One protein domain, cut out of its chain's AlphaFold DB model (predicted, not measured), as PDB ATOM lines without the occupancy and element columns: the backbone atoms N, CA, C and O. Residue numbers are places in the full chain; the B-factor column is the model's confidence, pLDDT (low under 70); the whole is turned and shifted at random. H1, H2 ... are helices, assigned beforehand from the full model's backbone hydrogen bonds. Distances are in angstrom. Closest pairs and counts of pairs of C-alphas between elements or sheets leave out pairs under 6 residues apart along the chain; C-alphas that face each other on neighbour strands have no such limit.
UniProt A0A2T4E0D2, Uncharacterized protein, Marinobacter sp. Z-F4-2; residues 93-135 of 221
ATOM      1  N   ASP A  93     114.298  86.880 133.371       62.03
ATOM      2  CA  ASP A  93     115.160  87.865 134.002       62.03
ATOM      3  C   ASP A  93     116.415  87.971 133.135       62.03
ATOM      4  O   ASP A  93     117.218  87.049 133.024       62.03
ATOM      5  N   SER A  94     116.495  89.067 132.385       55.91
ATOM      6  CA  SER A  94     117.618  89.340 131.495       55.91
ATOM      7  C   SER A  94     118.748  89.862 132.381       55.91
ATOM      8  O   SER A  94     118.582  90.900 133.009       55.91
ATOM      9  N   THR A  95     119.864  89.143 132.478       54.00
ATOM     10  CA  THR A  95     121.052  89.600 133.222       54.00
ATOM     11  C   THR A  95     121.931  90.566 132.419       54.00
ATOM     12  O   THR A  95     122.930  91.043 132.948       54.00
ATOM     13  N   GLY A  96     121.568  90.875 131.168       56.53
ATOM     14  CA  GLY A  96     122.290  91.793 130.284       56.53
ATOM     15  C   GLY A  96     121.396  92.879 129.678       56.53
ATOM     16  O   GLY A  96     120.188  92.683 129.521       56.53
ATOM     17  N   ASP A  97     122.014  94.007 129.316       59.34
ATOM     18  CA  ASP A  97     121.359  95.198 128.748       59.34
ATOM     19  C   ASP A  97     120.963  95.048 127.261       59.34
ATOM     20  O   ASP A  97     120.225  95.883 126.729       59.34
ATOM     21  N   ASP A  98     121.408  93.991 126.564       72.44
ATOM     22  CA  ASP A  98     121.052  93.767 125.159       72.44
ATOM     23  C   ASP A  98     119.688  93.065 125.021       72.44
ATOM     24  O   ASP A  98     119.524  91.855 125.223       72.44
ATOM     25  N   ALA A  99     118.684  93.839 124.600       72.12
ATOM     26  CA  ALA A  99     117.337  93.349 124.327       72.12
ATOM     27  C   ALA A  99     117.307  92.200 123.300       72.12
ATOM     28  O   ALA A  99     116.440  91.327 123.385       72.12
ATOM     29  N   GLN A 100     118.234  92.177 122.337       75.88
ATOM     30  CA  GLN A 100     118.291  91.147 121.305       75.88
ATOM     31  C   GLN A 100     118.815  89.817 121.856       75.88
ATOM     32  O   GLN A 100     118.305  88.759 121.475       75.88
ATOM     33  N   GLU A 101     119.795  89.864 122.753       77.94
ATOM     34  CA  GLU A 101     120.307  88.693 123.467       77.94
ATOM     35  C   GLU A 101     119.226  88.105 124.383       77.94
ATOM     36  O   GLU A 101     118.954  86.904 124.334       77.94
ATOM     37  N   GLY A 102     118.494  88.965 125.099       79.75
ATOM     38  CA  GLY A 102     117.345  88.552 125.906       79.75
ATOM     39  C   GLY A 102     116.255  87.831 125.100       79.75
ATOM     40  O   GLY A 102     115.667  86.865 125.578       79.75
ATOM     41  N   VAL A 103     115.985  88.230 123.853       81.19
ATOM     42  CA  VAL A 103     115.013  87.517 122.997       81.19
ATOM     43  C   VAL A 103     115.493  86.116 122.630       81.19
ATOM     44  O   VAL A 103     114.693  85.179 122.626       81.19
ATOM     45  N   VAL A 104     116.777  85.964 122.305       81.19
ATOM     46  CA  VAL A 104     117.357  84.659 121.958       81.19
ATOM     47  C   VAL A 104     117.290  83.725 123.164       81.19
ATOM     48  O   VAL A 104     116.725  82.638 123.052       81.19
ATOM     49  N   LEU A 105     117.724  84.195 124.335       81.25
ATOM     50  CA  LEU A 105     117.640  83.440 125.587       81.25
ATOM     51  C   LEU A 105     116.196  83.045 125.929       81.25
ATOM     52  O   LEU A 105     115.938  81.916 126.341       81.25
ATOM     53  N   ALA A 106     115.228  83.944 125.722       85.00
ATOM     54  CA  ALA A 106     113.819  83.657 125.989       85.00
ATOM     55  C   ALA A 106     113.277  82.527 125.099       85.00
ATOM     56  O   ALA A 106     112.506  81.685 125.564       85.00
ATOM     57  N   ARG A 107     113.685  82.500 123.824       85.50
ATOM     58  CA  ARG A 107     113.316  81.440 122.874       85.50
ATOM     59  C   ARG A 107     113.962  80.109 123.240       85.50
ATOM     60  O   ARG A 107     113.264  79.097 123.245       85.50
ATOM     61  N   ASP A 108     115.250  80.119 123.569       81.69
ATOM     62  CA  ASP A 108     115.991  78.912 123.943       81.69
ATOM     63  C   ASP A 108     115.421  78.292 125.220       81.69
ATOM     64  O   ASP A 108     115.106  77.101 125.240       81.69
ATOM     65  N   ASN A 109     115.159  79.111 126.241       84.00
ATOM     66  CA  ASN A 109     114.513  78.660 127.471       84.00
ATOM     67  C   ASN A 109     113.128  78.071 127.195       84.00
ATOM     68  O   ASN A 109     112.800  77.007 127.716       84.00
ATOM     69  N   LEU A 110     112.313  78.720 126.354       85.38
ATOM     70  CA  LEU A 110     111.001  78.188 125.989       85.38
ATOM     71  C   LEU A 110     111.105  76.826 125.300       85.38
ATOM     72  O   LEU A 110     110.319  75.929 125.597       85.38
ATOM     73  N   LEU A 111     112.077  76.646 124.409       84.12
ATOM     74  CA  LEU A 111     112.306  75.362 123.763       84.12
ATOM     75  C   LEU A 111     112.730  74.303 124.779       84.12
ATOM     76  O   LEU A 111     112.095  73.254 124.817       84.12
ATOM     77  N   VAL A 112     113.708  74.585 125.643       83.94
ATOM     78  CA  VAL A 112     114.123  73.661 126.713       83.94
ATOM     79  C   VAL A 112     112.933  73.268 127.587       83.94
ATOM     80  O   VAL A 112     112.685  72.081 127.762       83.94
ATOM     81  N   MET A 113     112.129  74.232 128.041       85.56
ATOM     82  CA  MET A 113     110.924  73.960 128.835       85.56
ATOM     83  C   MET A 113     109.928  73.054 128.098       85.56
ATOM     84  O   MET A 113     109.387  72.120 128.685       85.56
ATOM     85  N   LEU A 114     109.694  73.290 126.802       85.25
ATOM     86  CA  LEU A 114     108.849  72.418 125.979       85.25
ATOM     87  C   LEU A 114     109.452  71.015 125.798       85.25
ATOM     88  O   LEU A 114     108.704  70.043 125.668       85.25
ATOM     89  N   GLY A 115     110.783  70.925 125.787       84.69
ATOM     90  CA  GLY A 115     111.554  69.687 125.815       84.69
ATOM     91  C   GLY A 115     111.289  68.871 127.070       84.69
ATOM     92  O   GLY A 115     110.785  67.751 126.989       84.69
ATOM     93  N   GLU A 116     111.551  69.478 128.224       85.31
ATOM     94  CA  GLU A 116     111.380  68.874 129.549       85.31
ATOM     95  C   GLU A 116     109.916  68.505 129.837       85.31
ATOM     96  O   GLU A 116     109.627  67.453 130.398       85.31
ATOM     97  N   ALA A 117     108.958  69.313 129.368       86.75
ATOM     98  CA  ALA A 117     107.529  69.014 129.483       86.75
ATOM     99  C   ALA A 117     107.051  67.869 128.560       86.75
ATOM    100  O   ALA A 117     105.850  67.581 128.500       86.75
ATOM    101  N   GLY A 118     107.947  67.259 127.776       81.00
ATOM    102  CA  GLY A 118     107.631  66.183 126.834       81.00
ATOM    103  C   GLY A 118     106.783  66.628 125.638       81.00
ATOM    104  O   GLY A 118     106.181  65.797 124.957       81.00
ATOM    105  N   LYS A 119     106.690  67.938 125.377       79.31
ATOM    106  CA  LYS A 119     105.893  68.502 124.274       79.31
ATOM    107  C   LYS A 119     106.675  68.574 122.970       79.31
ATOM    108  O   LYS A 119     106.074  68.517 121.898       79.31
ATOM    109  N   VAL A 120     107.998  68.687 123.047       76.75
ATOM    110  CA  VAL A 120     108.888  68.678 121.884       76.75
ATOM    111  C   VAL A 120     110.042  67.716 122.168       76.75
ATOM    112  O   VAL A 120     110.753  67.912 123.140       76.75
ATOM    113  N   PRO A 121     110.284  66.682 121.348       69.62
ATOM    114  CA  PRO A 121     111.398  65.764 121.571       69.62
ATOM    115  C   PRO A 121     112.720  66.428 121.152       69.62
ATOM    116  O   PRO A 121     113.224  66.183 120.055       69.62
ATOM    117  N   LEU A 122     113.255  67.310 121.996       72.88
ATOM    118  CA  LEU A 122     114.514  68.010 121.752       72.88
ATOM    119  C   LEU A 122     115.695  67.123 122.144       72.88
ATOM    120  O   LEU A 122     115.780  66.649 123.273       72.88
ATOM    121  N   ARG A 123     116.630  66.901 121.216       69.69
ATOM    122  CA  ARG A 123     117.936  66.304 121.533       69.69
ATOM    123  C   ARG A 123     118.955  67.410 121.790       69.69
ATOM    124  O   ARG A 123     118.843  68.504 121.245       69.69
ATOM    125  N   SER A 124     120.033  67.105 122.508       62.69
ATOM    126  CA  SER A 124     121.124  68.063 122.773       62.69
ATOM    127  C   SER A 124     121.721  68.666 121.488       62.69
ATOM    128  O   SER A 124     122.100  69.832 121.457       62.69
ATOM    129  N   ARG A 125     121.743  67.896 120.388       65.69
ATOM    130  CA  ARG A 125     122.164  68.376 119.060       65.69
ATOM    131  C   ARG A 125     121.214  69.425 118.481       65.69
ATOM    132  O   ARG A 125     121.670  70.349 117.813       65.69
ATOM    133  N   ASP A 126     119.916  69.261 118.718       67.62
ATOM    134  CA  ASP A 126     118.909  70.201 118.246       67.62
ATOM    135  C   ASP A 126     119.111  71.542 118.957       67.62
ATOM    136  O   ASP A 126     119.287  72.548 118.281       67.62
ATOM    137  N   LEU A 127     119.252  71.540 120.288       63.38
ATOM    138  CA  LEU A 127     119.535  72.738 121.094       63.38
ATOM    139  C   LEU A 127     120.817  73.471 120.665       63.38
ATOM    140  O   LEU A 127     120.794  74.682 120.459       63.38
ATOM    141  N   ALA A 128     121.918  72.748 120.436       58.84
ATOM    142  CA  ALA A 128     123.176  73.350 119.985       58.84
ATOM    143  C   ALA A 128     123.045  74.058 118.620       58.84
ATOM    144  O   ALA A 128     123.627  75.117 118.402       58.84
ATOM    145  N   SER A 129     122.246  73.499 117.704       59.88
ATOM    146  CA  SER A 129     121.987  74.110 116.393       59.88
ATOM    147  C   SER A 129     121.074  75.341 116.454       59.88
ATOM    148  O   SER A 129     121.095  76.166 115.535       59.88
ATOM    149  N   LEU A 130     120.281  75.458 117.524       58.59
ATOM    150  CA  LEU A 130     119.350  76.559 117.756       58.59
ATOM    151  C   LEU A 130     120.061  77.795 118.294       58.59
ATOM    152  O   LEU A 130     119.884  78.859 117.710       58.59
ATOM    153  N   GLY A 131     120.970  77.644 119.264       54.22
ATOM    154  CA  GLY A 131     121.767  78.764 119.787       54.22
ATOM    155  C   GLY A 131     122.633  79.464 118.723       54.22
ATOM    156  O   GLY A 131     122.994  80.628 118.863       54.22
ATOM    157  N   THR A 132     122.934  78.790 117.606       53.69
ATOM    158  CA  THR A 132     123.675  79.379 116.472       53.69
ATOM    159  C   THR A 132     122.780  80.161 115.495       53.69
ATOM    160  O   THR A 132     123.277  80.939 114.680       53.69
ATOM    161  N   ARG A 133     121.454  79.962 115.522       57.16
ATOM    162  CA  ARG A 133     120.515  80.582 114.573       57.16
ATOM    163  C   ARG A 133     119.617  81.576 115.297       57.16
ATOM    164  O   ARG A 133     118.770  81.189 116.087       57.16
ATOM    165  N   LYS A 134     119.684  82.853 114.903       63.28
ATOM    166  CA  LYS A 134     118.712  83.903 115.282       63.28
ATOM    167  C   LYS A 134     117.337  83.693 114.613       63.28
ATOM    168  O   LYS A 134     116.768  84.627 114.055       63.28
ATOM    169  N   ALA A 135     116.834  82.462 114.589       68.62
ATOM    170  CA  ALA A 135     115.549  82.114 113.997       68.62
ATOM    171  C   ALA A 135     114.408  82.398 114.985       68.62
ATOM    172  O   ALA A 135     114.571  82.330 116.203       68.62
TER     173      ALA A 135
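Overview. This is residues 93 to 135 of the 221 residues of an uncharacterized protein of Marinobacter sp. Z-F4-2 (UniProt A0A2T4E0D2). The printed part is a helical hairpin with unequal arms: the long helix H1 runs out, a short link turns the chain round, and the short helix H2 folds back beside part of H1. Residues 93 to 98 come before H1 and residues 132 to 135 follow H2, both with no named element. The printed part has 43 residues with two named helices, H1 then H2, and no named strand; the class is all helix. It is only just compact, close to loose, with a radius of gyration of the C-alphas of 11.1 A, and elongated, spanning 32 by 20 by 14 A.

Along the chain. The first printed C-alpha, that of Asp 93, is at (115.160, 87.865, 134.002). H1 holds residues 99 to 116, from C-alpha 99 at (117.337, 93.349, 124.327) to C-alpha 116 at (111.380, 68.874, 129.549), a length of 25.7 A. H2 holds residues 124 to 131, 11.1 A from first to last C-alpha, and ends with C-alpha 131 at (121.767, 78.764, 119.787).

Arrangement. H1 touches H2 with its residues 104 to 112 alone. The closest C-alphas of the two helices are those of Asp 108 and Gly 131, 7.1 A apart. Their lines stand at a shallow tilt of 20 degrees, and they run opposite ways, a helical hairpin. Their centres are 11.7 A apart. In H1 and H2 every O i to N i+4 pair is within hydrogen-bond range.

Size, cuts and confidence. The two C-alphas farthest apart are those of Asp 97 and Gly 118, at 32.2 A. The printed part has no cut, and the link from H1 to H2, 7 residues, is short but not tight. The mean pLDDT of the printed part is 72.3; residues 93 to 97, residue 121 and residues 123 to 135 are under 70. The mean pLDDT is 82 in H1 and 61 in H2.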